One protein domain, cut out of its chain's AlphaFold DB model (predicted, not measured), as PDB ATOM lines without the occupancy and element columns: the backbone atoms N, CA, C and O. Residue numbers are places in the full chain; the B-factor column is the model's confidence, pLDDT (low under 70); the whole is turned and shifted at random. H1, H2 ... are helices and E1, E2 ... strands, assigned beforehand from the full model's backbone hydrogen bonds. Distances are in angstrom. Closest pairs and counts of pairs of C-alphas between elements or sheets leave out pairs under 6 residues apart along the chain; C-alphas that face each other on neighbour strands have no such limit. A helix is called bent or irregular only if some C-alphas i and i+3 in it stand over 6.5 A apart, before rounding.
ATOM      1  N   ARG A 246     -25.984 -15.883   0.289       80.69
ATOM      2  CA  ARG A 246     -26.007 -16.899   1.345       80.69
ATOM      3  C   ARG A 246     -24.618 -17.157   1.910       80.69
ATOM      4  O   ARG A 246     -24.479 -17.247   3.122       80.69
ATOM      5  N   VAL A 247     -23.581 -17.122   1.071       79.75
ATOM      6  CA  VAL A 247     -22.195 -17.260   1.543       79.75
ATOM      7  C   VAL A 247     -21.601 -15.912   1.946       79.75
ATOM      8  O   VAL A 247     -21.223 -15.709   3.097       79.75
ATOM      9  N   MET A 248     -21.519 -14.956   1.021       81.94
ATOM     10  CA  MET A 248     -20.734 -13.738   1.246       81.94
ATOM     11  C   MET A 248     -21.439 -12.726   2.150       81.94
ATOM     12  O   MET A 248     -20.808 -12.153   3.038       81.94
ATOM     13  N   ARG A 249     -22.742 -12.488   1.953       85.75
ATOM     14  CA  ARG A 249     -23.478 -11.452   2.691       85.75
ATOM     15  C   ARG A 249     -23.433 -11.632   4.218       85.75
ATOM     16  O   ARG A 249     -23.078 -10.658   4.885       85.75
ATOM     17  N   PRO A 250     -23.732 -12.810   4.805       83.81
ATOM     18  CA  PRO A 250     -23.661 -12.973   6.258       83.81
ATOM     19  C   PRO A 250     -22.246 -12.792   6.820       83.81
ATOM     20  O   PRO A 250     -22.065 -12.251   7.914       83.81
ATOM     21  N   ARG A 251     -21.227 -13.203   6.058       81.88
ATOM     22  CA  ARG A 251     -19.819 -13.145   6.470       81.88
ATOM     23  C   ARG A 251     -19.246 -11.738   6.395       81.88
ATOM     24  O   ARG A 251     -18.572 -11.321   7.330       81.88
ATOM     25  N   ILE A 252     -19.587 -10.975   5.358       80.50
ATOM     26  CA  ILE A 252     -19.237  -9.551   5.259       80.50
ATOM     27  C   ILE A 252     -19.951  -8.744   6.342       80.50
ATOM     28  O   ILE A 252     -19.347  -7.867   6.954       80.50
ATOM     29  N   ALA A 253     -21.222  -9.041   6.626       84.62
ATOM     30  CA  ALA A 253     -21.915  -8.399   7.737       84.62
ATOM     31  C   ALA A 253     -21.166  -8.647   9.058       84.62
ATOM     32  O   ALA A 253     -20.862  -7.703   9.786       84.62
ATOM     33  N   THR A 254     -20.770  -9.900   9.304       83.12
ATOM     34  CA  THR A 254     -20.011 -10.302  10.496       83.12
ATOM     35  C   THR A 254     -18.635  -9.631  10.564       83.12
ATOM     36  O   THR A 254     -18.294  -9.084  11.611       83.12
ATOM     37  N   SER A 255     -17.863  -9.600   9.470       77.62
ATOM     38  CA  SER A 255     -16.528  -8.974   9.440       77.62
ATOM     39  C   SER A 255     -16.577  -7.456   9.623       77.62
ATOM     40  O   SER A 255     -15.667  -6.866  10.199       77.62
ATOM     41  N   LEU A 256     -17.675  -6.813   9.216       80.00
ATOM     42  CA  LEU A 256     -17.945  -5.401   9.499       80.00
ATOM     43  C   LEU A 256     -18.566  -5.159  10.888       80.00
ATOM     44  O   LEU A 256     -18.844  -4.006  11.237       80.00
ATOM     45  N   GLY A 257     -18.812  -6.209  11.681       82.75
ATOM     46  CA  GLY A 257     -19.450  -6.117  12.996       82.75
ATOM     47  C   GLY A 257     -20.899  -5.626  12.928       82.75
ATOM     48  O   GLY A 257     -21.333  -4.829  13.766       82.75
ATOM     49  N   ARG A 258     -21.643  -6.034  11.895       87.56
ATOM     50  CA  ARG A 258     -23.022  -5.611  11.607       87.56
ATOM     51  C   ARG A 258     -23.978  -6.796  11.483       87.56
ATOM     52  O   ARG A 258     -23.565  -7.884  11.091       87.56
ATOM     53  N   PRO A 259     -25.274  -6.590  11.769       89.62
ATOM     54  CA  PRO A 259     -26.285  -7.588  11.457       89.62
ATOM     55  C   PRO A 259     -26.503  -7.688   9.940       89.62
ATOM     56  O   PRO A 259     -26.386  -6.706   9.208       89.62
ATOM     57  N   VAL A 260     -26.886  -8.879   9.472       88.75
ATOM     58  CA  VAL A 260     -27.156  -9.166   8.048       88.75
ATOM     59  C   VAL A 260     -28.277  -8.290   7.476       88.75
ATOM     60  O   VAL A 260     -28.277  -7.990   6.287       88.75
ATOM     61  N   THR A 261     -29.200  -7.822   8.320       92.31
ATOM     62  CA  THR A 261     -30.316  -6.937   7.944       92.31
ATOM     63  C   THR A 261     -29.880  -5.566   7.419       92.31
ATOM     64  O   THR A 261     -30.680  -4.873   6.789       92.31
ATOM     65  N   ASP A 262     -28.612  -5.193   7.609       92.00
ATOM     66  CA  ASP A 262     -28.015  -3.978   7.036       92.00
ATOM     67  C   ASP A 262     -27.708  -4.127   5.537       92.00
ATOM     68  O   ASP A 262     -27.266  -3.174   4.890       92.00
ATOM     69  N   PHE A 263     -27.938  -5.319   4.980       92.88
ATOM     70  CA  PHE A 263     -27.649  -5.671   3.599       92.88
ATOM     71  C   PHE A 263     -28.878  -6.260   2.898       92.88
ATOM     72  O   PHE A 263     -29.414  -7.299   3.288       92.88
ATOM     73  N   ASP A 264     -29.274  -5.637   1.791       93.19
ATOM     74  CA  ASP A 264     -30.230  -6.188   0.837       93.19
ATOM     75  C   ASP A 264     -29.618  -7.386   0.085       93.19
ATOM     76  O   ASP A 264     -28.414  -7.432  -0.192       93.19
ATOM     77  N   THR A 265     -30.468  -8.343  -0.291       87.38
ATOM     78  CA  THR A 265     -30.128  -9.481  -1.161       87.38
ATOM     79  C   THR A 265     -29.906  -9.010  -2.618       87.38
ATOM     80  O   THR A 265     -30.699  -8.204  -3.106       87.38
ATOM     81  N   PRO A 266     -28.900  -9.515  -3.367       86.50
ATOM     82  CA  PRO A 266     -27.941 -10.532  -2.948       86.50
ATOM     83  C   PRO A 266     -26.849  -9.981  -2.023       86.50
ATOM     84  O   PRO A 266     -26.581 -10.603  -1.008       86.50
ATOM     85  N   LEU A 267     -26.270  -8.807  -2.289       89.62
ATOM     86  CA  LEU A 267     -25.280  -8.199  -1.392       89.62
ATOM     87  C   LEU A 267     -25.144  -6.694  -1.644       89.62
ATOM     88  O   LEU A 267     -24.289  -6.249  -2.414       89.62
ATOM     89  N   ARG A 268     -25.990  -5.900  -0.982       94.12
ATOM     90  CA  ARG A 268     -25.935  -4.435  -1.049       94.12
ATOM     91  C   ARG A 268     -26.251  -3.798   0.293       94.12
ATOM     92  O   ARG A 268     -27.333  -3.991   0.823       94.12
ATOM     93  N   LEU A 269     -25.348  -2.976   0.808       92.88
ATOM     94  CA  LEU A 269     -25.583  -2.190   2.013       92.88
ATOM     95  C   LEU A 269     -26.785  -1.252   1.808       92.88
ATOM     96  O   LEU A 269     -26.808  -0.470   0.856       92.88
ATOM     97  N   ASN A 270     -27.770  -1.322   2.700       93.00
ATOM     98  CA  ASN A 270     -29.029  -0.578   2.574       93.00
ATOM     99  C   ASN A 270     -29.103   0.672   3.460       93.00
ATOM    100  O   ASN A 270     -30.017   1.488   3.323       93.00
ATOM    101  N   ARG A 271     -28.119   0.858   4.345       90.00
ATOM    102  CA  ARG A 271     -28.024   2.009   5.241       90.00
ATOM    103  C   ARG A 271     -26.581   2.398   5.518       90.00
ATOM    104  O   ARG A 271     -25.677   1.575   5.460       90.00
ATOM    105  N   SER A 272     -26.359   3.654   5.892       89.62
ATOM    106  CA  SER A 272     -25.015   4.096   6.266       89.62
ATOM    107  C   SER A 272     -24.608   3.554   7.635       89.62
ATOM    108  O   SER A 272     -25.277   3.826   8.635       89.62
ATOM    109  N   ILE A 273     -23.453   2.898   7.693       87.00
ATOM    110  CA  ILE A 273     -22.861   2.346   8.915       87.00
ATOM    111  C   ILE A 273     -21.533   3.049   9.242       87.00
ATOM    112  O   ILE A 273     -20.880   3.578   8.343       87.00
ATOM    113  N   PRO A 274     -21.106   3.092  10.513       85.88
ATOM    114  CA  PRO A 274     -19.737   3.471  10.858       85.88
ATOM    115  C   PRO A 274     -18.724   2.589  10.120       85.88
ATOM    116  O   PRO A 274     -18.923   1.371  10.055       85.88
ATOM    117  N   ALA A 275     -17.673   3.198   9.570       74.94
ATOM    118  CA  ALA A 275     -16.630   2.449   8.880       74.94
ATOM    119  C   ALA A 275     -15.843   1.564   9.875       74.94
ATOM    120  O   ALA A 275     -15.654   1.960  11.034       74.94
ATOM    121  N   PRO A 276     -15.399   0.366   9.452       66.50
ATOM    122  CA  PRO A 276     -14.499  -0.458  10.256       66.50
ATOM    123  C   PRO A 276     -13.216   0.337  10.561       66.50
ATOM    124  O   PRO A 276     -12.680   1.011   9.686       66.50
ATOM    125  N   GLY A 277     -12.767   0.331  11.821       63.28
ATOM    126  CA  GLY A 277     -11.642   1.161  12.293       63.28
ATOM    127  C   GLY A 277     -12.033   2.477  12.987       63.28
ATOM    128  O   GLY A 277     -11.178   3.126  13.584       63.28
ATOM    129  N   GLY A 278     -13.321   2.848  13.002       60.62
ATOM    130  CA  GLY A 278     -13.872   3.836  13.945       60.62
ATOM    131  C   GLY A 278     -13.829   5.313  13.526       60.62
ATOM    132  O   GLY A 278     -14.332   6.148  14.278       60.62
ATOM    133  N   GLN A 279     -13.303   5.650  12.344       69.19
ATOM    134  CA  GLN A 279     -13.398   6.997  11.758       69.19
ATOM    135  C   GLN A 279     -14.155   6.960  10.426       69.19
ATOM    136  O   GLN A 279     -13.988   6.034   9.637       69.19
ATOM    137  N   GLY A 280     -15.031   7.942  10.199       77.88
ATOM    138  CA  GLY A 280     -15.900   8.004   9.026       77.88
ATOM    139  C   GLY A 280     -17.096   7.040   9.015       77.88
ATOM    140  O   GLY A 280     -17.460   6.376   9.992       77.88
ATOM    141  N   ARG A 281     -17.772   7.000   7.866       85.56
ATOM    142  CA  ARG A 281     -18.966   6.196   7.591       85.56
ATOM    143  C   ARG A 281     -18.849   5.513   6.237       85.56
ATOM    144  O   ARG A 281     -18.513   6.159   5.251       85.56
ATOM    145  N   LEU A 282     -19.247   4.249   6.171       87.06
ATOM    146  CA  LEU A 282     -19.542   3.557   4.924       87.06
ATOM    147  C   LEU A 282     -20.996   3.866   4.541       87.06
ATOM    148  O   LEU A 282     -21.924   3.634   5.319       87.06
ATOM    149  N   ARG A 283     -21.203   4.469   3.371       89.06
ATOM    150  CA  ARG A 283     -22.529   4.874   2.872       89.06
ATOM    151  C   ARG A 283     -23.109   3.896   1.866       89.06
ATOM    152  O   ARG A 283     -24.324   3.753   1.812       89.06
ATOM    153  N   ALA A 284     -22.248   3.256   1.087       90.31
ATOM    154  CA  ALA A 284     -22.632   2.244   0.121       90.31
ATOM    155  C   ALA A 284     -21.559   1.159   0.075       90.31
ATOM    156  O   ALA A 284     -20.368   1.461   0.156       90.31
ATOM    157  N   LEU A 285     -21.997  -0.082  -0.076       90.81
ATOM    158  CA  LEU A 285     -21.163  -1.228  -0.397       90.81
ATOM    159  C   LEU A 285     -22.015  -2.176  -1.228       90.81
ATOM    160  O   LEU A 285     -23.143  -2.483  -0.850       90.81
ATOM    161  N   GLU A 286     -21.489  -2.629  -2.350       92.56
ATOM    162  CA  GLU A 286     -22.164  -3.570  -3.226       92.56
ATOM    163  C   GLU A 286     -21.140  -4.508  -3.853       92.56
ATOM    164  O   GLU A 286     -20.085  -4.059  -4.305       92.56
ATOM    165  N   ALA A 287     -21.471  -5.798  -3.906       88.94
ATOM    166  CA  ALA A 287     -20.679  -6.796  -4.611       88.94
ATOM    167  C   ALA A 287     -21.481  -7.385  -5.775       88.94
ATOM    168  O   ALA A 287     -22.656  -7.729  -5.631       88.94
ATOM    169  N   ARG A 288     -20.837  -7.511  -6.935       89.12
ATOM    170  CA  ARG A 288     -21.421  -8.107  -8.142       89.12
ATOM    171  C   ARG A 288     -20.389  -8.954  -8.865       89.12
ATOM    172  O   ARG A 288     -19.226  -8.575  -8.941       89.12
ATOM    173  N   VAL A 289     -20.823 -10.055  -9.461       85.56
ATOM    174  CA  VAL A 289     -19.979 -10.835 -10.374       85.56
ATOM    175  C   VAL A 289     -19.927 -10.123 -11.729       85.56
ATOM    176  O   VAL A 289     -20.972  -9.773 -12.286       85.56
ATOM    177  N   ILE A 290     -18.722  -9.844 -12.230       83.38
ATOM    178  CA  ILE A 290     -18.479  -9.205 -13.532       83.38
ATOM    179  C   ILE A 290     -17.384  -9.984 -14.259       83.38
ATOM    180  O   ILE A 290     -16.201  -9.877 -13.924       83.38
ATOM    181  N   GLY A 291     -17.775 -10.743 -15.285       79.50
ATOM    182  CA  GLY A 291     -16.866 -11.683 -15.939       79.50
ATOM    183  C   GLY A 291     -16.329 -12.683 -14.916       79.50
ATOM    184  O   GLY A 291     -17.075 -13.143 -14.069       79.50
ATOM    185  N   ASN A 292     -15.024 -12.952 -14.936       79.75
ATOM    186  CA  ASN A 292     -14.391 -13.953 -14.073       79.75
ATOM    187  C   ASN A 292     -13.980 -13.434 -12.675       79.75
ATOM    188  O   ASN A 292     -13.000 -13.917 -12.111       79.75
ATOM    189  N   ARG A 293     -14.623 -12.382 -12.153       84.56
ATOM    190  CA  ARG A 293     -14.219 -11.715 -10.899       84.56
ATOM    191  C   ARG A 293     -15.427 -11.169 -10.154       84.56
ATOM    192  O   ARG A 293     -16.447 -10.843 -10.762       84.56
ATOM    193  N   ILE A 294     -15.279 -10.965  -8.848       85.38
ATOM    194  CA  ILE A 294     -16.273 -10.242  -8.053       85.38
ATOM    195  C   ILE A 294     -15.826  -8.787  -7.933       85.38
ATOM    196  O   ILE A 294     -14.791  -8.493  -7.340       85.38
ATOM    197  N   ALA A 295     -16.594  -7.868  -8.503       89.19
ATOM    198  CA  ALA A 295     -16.401  -6.438  -8.337       89.19
ATOM    199  C   ALA A 295     -17.072  -5.977  -7.042       89.19
ATOM    200  O   ALA A 295     -18.285  -6.132  -6.877       89.19
ATOM    201  N   VAL A 296     -16.292  -5.379  -6.147       88.56
ATOM    202  CA  VAL A 296     -16.786  -4.724  -4.939       88.56
ATOM    203  C   VAL A 296     -16.645  -3.223  -5.116       88.56
ATOM    204  O   VAL A 296     -15.556  -2.703  -5.358       88.56
ATOM    205  N   THR A 297     -17.765  -2.525  -4.987       91.12
ATOM    206  CA  THR A 297     -17.841  -1.069  -5.093       91.12
ATOM    207  C   THR A 297     -18.390  -0.498  -3.801       91.12
ATOM    208  O   THR A 297     -19.225  -1.119  -3.141       91.12
ATOM    209  N   GLY A 298     -17.941   0.691  -3.424       88.81
ATOM    210  CA  GLY A 298     -18.476   1.347  -2.246       88.81
ATOM    211  C   GLY A 298     -18.139   2.821  -2.166       88.81
ATOM    212  O   GLY A 298     -17.384   3.363  -2.973       88.81
ATOM    213  N   ARG A 299     -18.751   3.467  -1.176       88.62
ATOM    214  CA  ARG A 299     -18.602   4.894  -0.898       88.62
ATOM    215  C   ARG A 299     -18.408   5.106   0.589       88.62
ATOM    216  O   ARG A 299     -19.280   4.735   1.380       88.62
ATOM    217  N   ALA A 300     -17.294   5.720   0.960       85.00
ATOM    218  CA  ALA A 300     -16.978   6.116   2.322       85.00
ATOM    219  C   ALA A 300     -16.998   7.644   2.445       85.00
ATOM    220  O   ALA A 300     -16.711   8.357   1.489       85.00
ATOM    221  N   THR A 301     -17.364   8.152   3.616       85.94
ATOM    222  CA  THR A 301     -17.312   9.584   3.925       85.94
ATOM    223  C   THR A 301     -16.713   9.794   5.296       85.94
ATOM    224  O   THR A 301     -17.112   9.097   6.227       85.94
ATOM    225  N   ASP A 302     -15.852  10.789   5.447       82.88
ATOM    226  CA  ASP A 302     -15.375  11.245   6.749       82.88
ATOM    227  C   ASP A 302     -15.400  12.772   6.819       82.88
ATOM    228  O   ASP A 302     -15.452  13.458   5.798       82.88
ATOM    229  N   SER A 303     -15.440  13.322   8.024       80.88
ATOM    230  CA  SER A 303     -15.512  14.767   8.213       80.88
ATOM    231  C   SER A 303     -14.939  15.179   9.554       80.88
ATOM    232  O   SER A 303     -15.136  14.497  10.560       80.88
ATOM    233  N   GLY A 304     -14.323  16.354   9.584       79.00
ATOM    234  CA  GLY A 304     -13.828  16.976  10.801       79.00
ATOM    235  C   GLY A 304     -13.989  18.488  10.753       79.00
ATOM    236  O   GLY A 304     -14.748  19.040   9.959       79.00
ATOM    237  N   THR A 305     -13.283  19.190  11.633       78.38
ATOM    238  CA  THR A 305     -13.398  20.648  11.719       78.38
ATOM    239  C   THR A 305     -12.878  21.311  10.443       78.38
ATOM    240  O   THR A 305     -11.673  21.309  10.191       78.38
ATOM    241  N   GLY A 306     -13.789  21.902   9.664       69.69
ATOM    242  CA  GLY A 306     -13.480  22.651   8.445       69.69
ATOM    243  C   GLY A 306     -13.186  21.804   7.207       69.69
ATOM    244  O   GLY A 306     -12.709  22.358   6.216       69.69
ATOM    245  N   TRP A 307     -13.436  20.492   7.246       77.19
ATOM    246  CA  TRP A 307     -13.237  19.610   6.096       77.19
ATOM    247  C   TRP A 307     -14.250  18.462   6.049       77.19
ATOM    248  O   TRP A 307     -14.674  17.938   7.082       77.19
ATOM    249  N   SER A 308     -14.574  18.019   4.839       80.81
ATOM    250  CA  SER A 308     -15.263  16.758   4.576       80.81
ATOM    251  C   SER A 308     -14.624  16.056   3.391       80.81
ATOM    252  O   SER A 308     -14.225  16.702   2.428       80.81
ATOM    253  N   ALA A 309     -14.525  14.736   3.468       77.88
ATOM    254  CA  ALA A 309     -14.025  13.910   2.388       77.88
ATOM    255  C   ALA A 309     -15.044  12.839   2.023       77.88
ATOM    256  O   ALA A 309     -15.706  12.244   2.882       77.88
ATOM    257  N   GLU A 310     -15.132  12.577   0.734       84.19
ATOM    258  CA  GLU A 310     -15.930  11.516   0.168       84.19
ATOM    259  C   GLU A 310     -15.085  10.696  -0.790       84.19
ATOM    260  O   GLU A 310     -14.401  11.237  -1.651       84.19
ATOM    261  N   SER A 311     -15.173   9.379  -0.665       79.56
ATOM    262  CA  SER A 311     -14.347   8.472  -1.442       79.56
ATOM    263  C   SER A 311     -15.173   7.369  -2.042       79.56
ATOM    264  O   SER A 311     -15.810   6.593  -1.324       79.56
ATOM    265  N   ASN A 312     -15.116   7.273  -3.362       86.12
ATOM    266  CA  ASN A 312     -15.616   6.125  -4.091       86.12
ATOM    267  C   ASN A 312     -14.454   5.158  -4.286       86.12
ATOM    268  O   ASN A 312     -13.364   5.553  -4.702       86.12
ATOM    269  N   PHE A 313     -14.676   3.889  -3.972       83.19
ATOM    270  CA  PHE A 313     -13.667   2.859  -4.156       83.19
ATOM    271  C   PHE A 313     -14.221   1.690  -4.955       83.19
ATOM    272  O   PHE A 313     -15.411   1.369  -4.913       83.19
ATOM    273  N   THR A 314     -13.336   1.052  -5.705       86.62
ATOM    274  CA  THR A 314     -13.618  -0.192  -6.413       86.62
ATOM    275  C   THR A 314     -12.414  -1.107  -6.308       86.62
ATOM    276  O   THR A 314     -11.282  -0.689  -6.544       86.62
ATOM    277  N   PHE A 315     -12.659  -2.367  -5.983       83.44
ATOM    278  CA  PHE A 315     -11.659  -3.420  -6.063       83.44
ATOM    279  C   PHE A 315     -12.301  -4.700  -6.580       83.44
ATOM    280  O   PHE A 315     -13.524  -4.849  -6.590       83.44
ATOM    281  N   PHE A 316     -11.464  -5.617  -7.040       85.12
ATOM    282  CA  PHE A 316     -11.888  -6.911  -7.532       85.12
ATOM    283  C   PHE A 316     -11.392  -8.006  -6.609       85.12
ATOM    284  O   PHE A 316     -10.338  -7.884  -5.986       85.12
ATOM    285  N   ILE A 317     -12.154  -9.086  -6.564       81.25
ATOM    286  CA  ILE A 317     -11.779 -10.315  -5.891       81.25
ATOM    287  C   ILE A 317     -11.664 -11.393  -6.951       81.25
ATOM    288  O   ILE A 317     -12.607 -11.651  -7.707       81.25
ATOM    289  N   ASP A 318     -10.479 -11.981  -6.995       80.81
ATOM    290  CA  ASP A 318     -10.152 -13.153  -7.783       80.81
ATOM    291  C   ASP A 318     -10.350 -14.399  -6.945       80.81
ATOM    292  O   ASP A 318      -9.868 -14.471  -5.811       80.81
ATOM    293  N   ILE A 319     -10.999 -15.391  -7.540       77.50
ATOM    294  CA  ILE A 319     -11.025 -16.752  -7.022       77.50
ATOM    295  C   ILE A 319     -10.239 -17.598  -8.016       77.50
ATOM    296  O   ILE A 319     -10.519 -17.583  -9.214       77.50
ATOM    297  N   GLY A 320      -9.213 -18.281  -7.524       73.81
ATOM    298  CA  GLY A 320      -8.312 -19.087  -8.337       73.81
ATOM    299  C   GLY A 320      -7.957 -20.405  -7.667       73.81
ATOM    300  O   GLY A 320      -8.462 -20.737  -6.596       73.81
ATOM    301  N   LEU A 321      -7.064 -21.154  -8.312       73.62
ATOM    302  CA  LEU A 321      -6.477 -22.375  -7.767       73.62
ATOM    303  C   LEU A 321      -4.969 -22.212  -7.618       73.62
ATOM    304  O   LEU A 321      -4.281 -21.779  -8.543       73.62
ATOM    305  N   SER A 322      -4.443 -22.621  -6.467       70.38
ATOM    306  CA  SER A 322      -3.009 -22.772  -6.242       70.38
ATOM    307  C   SER A 322      -2.749 -24.056  -5.464       70.38
ATOM    308  O   SER A 322      -3.296 -24.256  -4.383       70.38
ATOM    309  N   GLY A 323      -1.951 -24.964  -6.034       65.00
ATOM    310  CA  GLY A 323      -1.631 -26.247  -5.395       65.00
ATOM    311  C   GLY A 323      -2.848 -27.140  -5.111       65.00
ATOM    312  O   GLY A 323      -2.820 -27.893  -4.144       65.00
ATOM    313  N   GLY A 324      -3.921 -27.032  -5.905       63.28
ATOM    314  CA  GLY A 324      -5.177 -27.767  -5.693       63.28
ATOM    315  C   GLY A 324      -6.095 -27.176  -4.613       63.28
ATOM    316  O   GLY A 324      -7.177 -27.708  -4.383       63.28
ATOM    317  N   ALA A 325      -5.696 -26.072  -3.973       65.38
ATOM    318  CA  ALA A 325      -6.523 -25.323  -3.034       65.38
ATOM    319  C   ALA A 325      -7.097 -24.065  -3.692       65.38
ATOM    320  O   ALA A 325      -6.453 -23.438  -4.539       65.38
ATOM    321  N   ILE A 326      -8.302 -23.682  -3.272       70.69
ATOM    322  CA  ILE A 326      -8.934 -22.443  -3.719       70.69
ATOM    323  C   ILE A 326      -8.250 -21.271  -3.038       70.69
ATOM    324  O   ILE A 326      -8.070 -21.253  -1.821       70.69
ATOM    325  N   THR A 327      -7.864 -20.288  -3.837       72.06
ATOM    326  CA  THR A 327      -7.268 -19.046  -3.365       72.06
ATOM    327  C   THR A 327      -8.212 -17.894  -3.641       72.06
ATOM    328  O   THR A 327      -8.838 -17.818  -4.696       72.06
ATOM    329  N   VAL A 328      -8.303 -16.979  -2.681       74.69
ATOM    330  CA  VAL A 328      -9.076 -15.745  -2.804       74.69
ATOM    331  C   VAL A 328      -8.101 -14.592  -2.672       74.69
ATOM    332  O   VAL A 328      -7.387 -14.498  -1.677       74.69
ATOM    333  N   THR A 329      -8.031 -13.734  -3.685       75.81
ATOM    334  CA  THR A 329      -7.120 -12.582  -3.691       75.81
ATOM    335  C   THR A 329      -7.901 -11.318  -4.006       75.81
ATOM    336  O   THR A 329      -8.619 -11.263  -4.999       75.81
ATOM    337  N   ALA A 330      -7.758 -10.289  -3.174       76.44
ATOM    338  CA  ALA A 330      -8.293  -8.965  -3.465       76.44
ATOM    339  C   ALA A 330      -7.239  -8.127  -4.204       76.44
ATOM    340  O   ALA A 330      -6.063  -8.121  -3.838       76.44
ATOM    341  N   THR A 331      -7.649  -7.398  -5.237       79.81
ATOM    342  CA  THR A 331      -6.776  -6.417  -5.888       79.81
ATOM    343  C   THR A 331      -6.589  -5.191  -5.014       79.81
ATOM    344  O   THR A 331      -7.496  -4.809  -4.277       79.81
ATOM    345  N   THR A 332      -5.489  -4.471  -5.228       75.06
ATOM    346  CA  THR A 332      -5.349  -3.100  -4.734       75.06
ATOM    347  C   THR A 332      -6.561  -2.255  -5.158       75.06
ATOM    348  O   THR A 332      -6.895  -2.243  -6.348       75.06
ATOM    349  N   PRO A 333      -7.232  -1.560  -4.224       74.62
ATOM    350  CA  PRO A 333      -8.393  -0.744  -4.546       74.62
ATOM    351  C   PRO A 333      -8.013   0.459  -5.409       74.62
ATOM    352  O   PRO A 333      -7.016   1.138  -5.165       74.62
ATOM    353  N   SER A 334      -8.854   0.757  -6.395       80.25
ATOM    354  CA  SER A 334      -8.894   2.065  -7.038       80.25
ATOM    355  C   SER A 334      -9.764   2.978  -6.184       80.25
ATOM    356  O   SER A 334     -10.911   2.634  -5.893       80.25
ATOM    357  N   VAL A 335      -9.206   4.106  -5.747       75.69
ATOM    358  CA  VAL A 335      -9.876   5.059  -4.859       75.69
ATOM    359  C   VAL A 335      -9.869   6.428  -5.512       75.69
ATOM    360  O   VAL A 335      -8.807   6.940  -5.861       75.69
ATOM    361  N   ASP A 336     -11.051   7.012  -5.646       78.56
ATOM    362  CA  ASP A 336     -11.249   8.391  -6.072       78.56
ATOM    363  C   ASP A 336     -11.818   9.178  -4.893       78.56
ATOM    364  O   ASP A 336     -12.815   8.764  -4.299       78.56
ATOM    365  N   THR A 337     -11.136  10.249  -4.494       76.12
ATOM    366  CA  THR A 337     -11.440  10.999  -3.270       76.12
ATOM    367  C   THR A 337     -11.664  12.461  -3.590       76.12
ATOM    368  O   THR A 337     -10.752  13.144  -4.053       76.12
ATOM    369  N   ASP A 338     -12.858  12.930  -3.257       78.19
ATOM    370  CA  ASP A 338     -13.225  14.333  -3.260       78.19
ATOM    371  C   ASP A 338     -13.075  14.905  -1.845       78.19
ATOM    372  O   ASP A 338     -13.459  14.268  -0.859       78.19
ATOM    373  N   VAL A 339     -12.471  16.086  -1.730       72.69
ATOM    374  CA  VAL A 339     -12.203  16.739  -0.445       72.69
ATOM    375  C   VAL A 339     -12.676  18.179  -0.504       72.69
ATOM    376  O   VAL A 339     -12.061  19.030  -1.150       72.69
ATOM    377  N   ASP A 340     -13.706  18.463   0.279       77.38
ATOM    378  CA  ASP A 340     -14.200  19.806   0.513       77.38
ATOM    379  C   ASP A 340     -13.512  20.401   1.742       77.38
ATOM    380  O   ASP A 340     -13.531  19.835   2.837       77.38
ATOM    381  N   LEU A 341     -12.917  21.579   1.566       73.69
ATOM    382  CA  LEU A 341     -12.287  22.342   2.638       73.69
ATOM    383  C   LEU A 341     -12.975  23.696   2.769       73.69
ATOM    384  O   LEU A 341     -13.133  24.427   1.788       73.69
ATOM    385  N   GLU A 342     -13.315  24.080   3.996       77.00
ATOM    386  CA  GLU A 342     -13.750  25.443   4.268       77.00
ATOM    387  C   GLU A 342     -12.618  26.437   3.964       77.00
ATOM    388  O   GLU A 342     -11.427  26.163   4.140       77.00
ATOM    389  N   TRP A 343     -12.985  27.635   3.510       70.12
ATOM    390  CA  TRP A 343     -12.048  28.650   3.007       70.12
ATOM    391  C   TRP A 343     -10.920  29.019   3.996       70.12
ATOM    392  O   TRP A 343      -9.817  29.378   3.579       70.12
ATOM    393  N   TRP A 344     -11.162  28.917   5.308       65.31
ATOM    394  CA  TRP A 344     -10.155  29.201   6.334       65.31
ATOM    395  C   TRP A 344      -9.130  28.064   6.497       65.31
ATOM    396  O   TRP A 344      -7.982  28.336   6.850       65.31
ATOM    397  N   VAL A 345      -9.490  26.815   6.172       66.75
ATOM    398  CA  VAL A 345      -8.567  25.664   6.131       66.75
ATOM    399  C   VAL A 345      -7.635  25.779   4.928       66.75
ATOM    400  O   VAL A 345      -6.431  25.544   5.051       66.75
ATOM    401  N   TRP A 346      -8.152  26.257   3.792       61.06
ATOM    402  CA  TRP A 346      -7.336  26.625   2.632       61.06
ATOM    403  C   TRP A 346      -6.271  27.671   2.989       61.06
ATOM    404  O   TRP A 346      -5.089  27.477   2.698       61.06
ATOM    405  N   LEU A 347      -6.650  28.739   3.697       60.06
ATOM    406  CA  LEU A 347      -5.712  29.770   4.164       60.06
ATOM    407  C   LEU A 347      -4.687  29.242   5.178       60.06
ATOM    408  O   LEU A 347      -3.506  29.579   5.081       60.06
ATOM    409  N   ALA A 348      -5.103  28.390   6.117       57.81
ATOM    410  CA  ALA A 348      -4.197  27.761   7.077       57.81
ATOM    411  C   ALA A 348      -3.197  26.802   6.396       57.81
ATOM    412  O   ALA A 348      -2.028  26.744   6.783       57.81
ATOM    413  N   SER A 349      -3.622  26.097   5.342       52.78
ATOM    414  CA  SER A 349      -2.781  25.161   4.580       52.78
ATOM    415  C   SER A 349      -1.700  25.851   3.732       52.78
ATOM    416  O   SER A 349      -0.597  25.317   3.599       52.78
ATOM    417  N   LEU A 350      -1.960  27.072   3.245       50.84
ATOM    418  CA  LEU A 350      -0.964  27.926   2.581       50.84
ATOM    419  C   LEU A 350       0.145  28.392   3.541       50.84
ATOM    420  O   LEU A 350       1.288  28.548   3.117       50.84
ATOM    421  N   GLY A 351      -0.169  28.575   4.828       47.00
ATOM    422  CA  GLY A 351       0.800  28.979   5.856       47.00
ATOM    423  C   GLY A 351       1.701  27.850   6.373       47.00
ATOM    424  O   GLY A 351       2.766  28.131   6.916       47.00
ATOM    425  N   LEU A 352       1.297  26.586   6.196       45.50
ATOM    426  CA  LEU A 352       2.013  25.402   6.696       45.50
ATOM    427  C   LEU A 352       2.597  24.500   5.592       45.50
ATOM    428  O   LEU A 352       3.310  23.557   5.913       45.50
ATOM    429  N   GLY A 353       2.356  24.814   4.314       39.97
ATOM    430  CA  GLY A 353       2.957  24.152   3.152       39.97
ATOM    431  C   GLY A 353       2.427  22.737   2.905       39.97
ATOM    432  O   GLY A 353       2.836  21.807   3.582       39.97
ATOM    433  N   ALA A 354       1.537  22.567   1.917       41.88
ATOM    434  CA  ALA A 354       1.105  21.302   1.279       41.88
ATOM    435  C   ALA A 354       0.689  20.096   2.171       41.88
ATOM    436  O   ALA A 354       0.327  19.046   1.644       41.88
ATOM    437  N   LEU A 355       0.689  20.221   3.501       46.97
ATOM    438  CA  LEU A 355       0.506  19.118   4.452       46.97
ATOM    439  C   LEU A 355      -0.944  18.623   4.548       46.97
ATOM    440  O   LEU A 355      -1.172  17.437   4.768       46.97
ATOM    441  N   PHE A 356      -1.935  19.495   4.346       49.69
ATOM    442  CA  PHE A 356      -3.342  19.139   4.573       49.69
ATOM    443  C   PHE A 356      -3.923  18.194   3.512       49.69
ATOM    444  O   PHE A 356      -4.644  17.269   3.875       49.69
ATOM    445  N   GLY A 357      -3.549  18.346   2.236       48.16
ATOM    446  CA  GLY A 357      -3.964  17.405   1.184       48.16
ATOM    447  C   GLY A 357      -3.411  15.990   1.406       48.16
ATOM    448  O   GLY A 357      -4.113  15.010   1.176       48.16
ATOM    449  N   GLY A 358      -2.185  15.880   1.935       52.75
ATOM    450  CA  GLY A 358      -1.564  14.597   2.274       52.75
ATOM    451  C   GLY A 358      -2.194  13.913   3.490       52.75
ATOM    452  O   GLY A 358      -2.371  12.700   3.476       52.75
ATOM    453  N   ILE A 359      -2.569  14.674   4.526       58.97
ATOM    454  CA  ILE A 359      -3.182  14.120   5.746       58.97
ATOM    455  C   ILE A 359      -4.604  13.619   5.470       58.97
ATOM    456  O   ILE A 359      -4.924  12.499   5.857       58.97
ATOM    457  N   VAL A 360      -5.440  14.401   4.777       60.16
ATOM    458  CA  VAL A 360      -6.811  13.967   4.446       60.16
ATOM    459  C   VAL A 360      -6.780  12.768   3.494       60.16
ATOM    460  O   VAL A 360      -7.480  11.787   3.734       60.16
ATOM    461  N   GLY A 361      -5.896  12.785   2.489       58.88
ATOM    462  CA  GLY A 361      -5.673  11.632   1.613       58.88
ATOM    463  C   GLY A 361      -5.201  10.378   2.364       58.88
ATOM    464  O   GLY A 361      -5.665   9.282   2.063       58.88
ATOM    465  N   ALA A 362      -4.338  10.521   3.377       63.16
ATOM    466  CA  ALA A 362      -3.865   9.400   4.195       63.16
ATOM    467  C   ALA A 362      -4.953   8.822   5.117       63.16
ATOM    468  O   ALA A 362      -5.052   7.603   5.242       63.16
ATOM    469  N   ILE A 363      -5.784   9.674   5.734       64.06
ATOM    470  CA  ILE A 363      -6.916   9.244   6.576       64.06
ATOM    471  C   ILE A 363      -7.919   8.456   5.732       64.06
ATOM    472  O   ILE A 363      -8.302   7.342   6.081       64.06
ATOM    473  N   VAL A 364      -8.291   9.003   4.576       64.50
ATOM    474  CA  VAL A 364      -9.201   8.352   3.636       64.50
ATOM    475  C   VAL A 364      -8.640   7.026   3.121       64.50
ATOM    476  O   VAL A 364      -9.355   6.023   3.100       64.50
ATOM    477  N   ALA A 365      -7.364   6.995   2.728       64.38
ATOM    478  CA  ALA A 365      -6.717   5.771   2.269       64.38
ATOM    479  C   ALA A 365      -6.713   4.691   3.362       64.38
ATOM    480  O   ALA A 365      -6.955   3.528   3.050       64.38
ATOM    481  N   ALA A 366      -6.513   5.066   4.631       66.62
ATOM    482  CA  ALA A 366      -6.591   4.143   5.762       66.62
ATOM    483  C   ALA A 366      -8.012   3.595   5.981       66.62
ATOM    484  O   ALA A 366      -8.166   2.401   6.223       66.62
ATOM    485  N   ILE A 367      -9.053   4.428   5.839       68.12
ATOM    486  CA  ILE A 367     -10.458   3.989   5.927       68.12
ATOM    487  C   ILE A 367     -10.779   2.990   4.812       68.12
ATOM    488  O   ILE A 367     -11.337   1.924   5.072       68.12
ATOM    489  N   VAL A 368     -10.422   3.312   3.564       65.56
ATOM    490  CA  VAL A 368     -10.680   2.418   2.427       65.56
ATOM    491  C   VAL A 368      -9.872   1.130   2.548       65.56
ATOM    492  O   VAL A 368     -10.416   0.064   2.278       65.56
ATOM    493  N   LEU A 369      -8.622   1.196   3.012       68.31
ATOM    494  CA  LEU A 369      -7.809   0.007   3.261       68.31
ATOM    495  C   LEU A 369      -8.440  -0.888   4.336       68.31
ATOM    496  O   LEU A 369      -8.593  -2.077   4.089       68.31
ATOM    497  N   ALA A 370      -8.902  -0.326   5.457       67.56
ATOM    498  CA  ALA A 370      -9.587  -1.084   6.507       67.56
ATOM    499  C   ALA A 370     -10.897  -1.728   6.012       67.56
ATOM    500  O   ALA A 370     -11.231  -2.844   6.407       67.56
ATOM    501  N   ILE A 371     -11.639  -1.057   5.121       68.12
ATOM    502  CA  ILE A 371     -12.823  -1.641   4.470       68.12
ATOM    503  C   ILE A 371     -12.419  -2.786   3.538       68.12
ATOM    504  O   ILE A 371     -13.057  -3.834   3.561       68.12
ATOM    505  N   VAL A 372     -11.381  -2.600   2.720       65.25
ATOM    506  CA  VAL A 372     -10.880  -3.638   1.808       65.25
ATOM    507  C   VAL A 372     -10.395  -4.846   2.591       65.25
ATOM    508  O   VAL A 372     -10.767  -5.953   2.232       65.25
ATOM    509  N   GLU A 373      -9.642  -4.649   3.671       68.50
ATOM    510  CA  GLU A 373      -9.186  -5.721   4.559       68.50
ATOM    511  C   GLU A 373     -10.371  -6.448   5.198       68.50
ATOM    512  O   GLU A 373     -10.468  -7.660   5.053       68.50
TER     513      GLU A 373
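This is residues 246 to 373 of the 728 residues of an uncharacterized protein of Kangiellaceae bacterium (UniProt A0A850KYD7). A long, twisted antiparallel sheet has the last helix, H3, packed on one of its faces. The short helix H2 lies at one end of the elongated whole, and residues 321 to 326, at the turn of the hairpin E3 and E4, stick out at the other. H1 and a long unnamed stretch lie toward the E1 edge, where residues 273 to 274 pair with E1. The printed part has 128 residues, in the order H1 E1 E2 E3 E4 E5 H2 H3; the class is mixed, helices and strands, and E1 E2 E3 E4 form a meander, each strand the antiparallel neighbour of the one before. The whole is only just loose, close to compact, with a radius of gyration of the C-alphas of 17.1 A and spans of 58 by 34 by 23 A.

H1, residues 246 to 255, begins at C-alpha 246 (-26.007, -16.899, 1.345) and is 14.8 A long; it is irregular, but only just, with C-alphas 247 and 250 6.54 A apart. E1 is residues 281 to 290, 26.1 A; E2 residues 293 to 304, 36.0 A; E3 residues 307 to 322, 45.3 A, ending at C-alpha 322 (-3.009, -22.772, -6.242). E4 is residues 325 to 330, 16.5 A, and E5 residues 334 to 341, 22.7 A. H2 is residues 343 to 352, 14.9 A, and H3 residues 355 to 373, 26.7 A, ending at C-alpha 373 (-9.186, -5.721, 4.559).

H1 is not on the branched sheet. E1 and E2 form a hairpin, with N 286 and O 297 2.8 A apart, within hydrogen-bond range. E3 lies on the other side of E2 from E1, and N 300 and O 311 are 2.9 A apart. Pairing on E3 is staggered: on the side away from E2, E4 is beside residues 316 to 322, with N 320 and O 327 2.9 A apart, and E5 is beside residues 307 to 314, with N 310 and O 338 2.9 A apart. E4 and E5 are apart. H2 is not on the sheet, but only just, with 4 pairs of C-alphas within 10 A. H2 and H3 are close but not clearly touching, about perpendicular at 75 degrees; their closest C-alphas, of Ser 349 and Phe 356, are 6.0 A apart. H3 is on the sheet; its closest C-alphas to E3 are Val 364 and Ser 311, 7.2 A. In H2 and H3 every O i to N i+4 pair is within hydrogen-bond range, in H1 4 of 6.

The C-alphas farthest apart, of Gly 324 and Trp 344, are 58.4 A apart. The printed part has no cut, and the link H1 to E1, 25 residues, is long. Mean pLDDT of the printed part is 76.1; residues 276 to 279, 306, 323 to 325 and 344 to 373 are under 70.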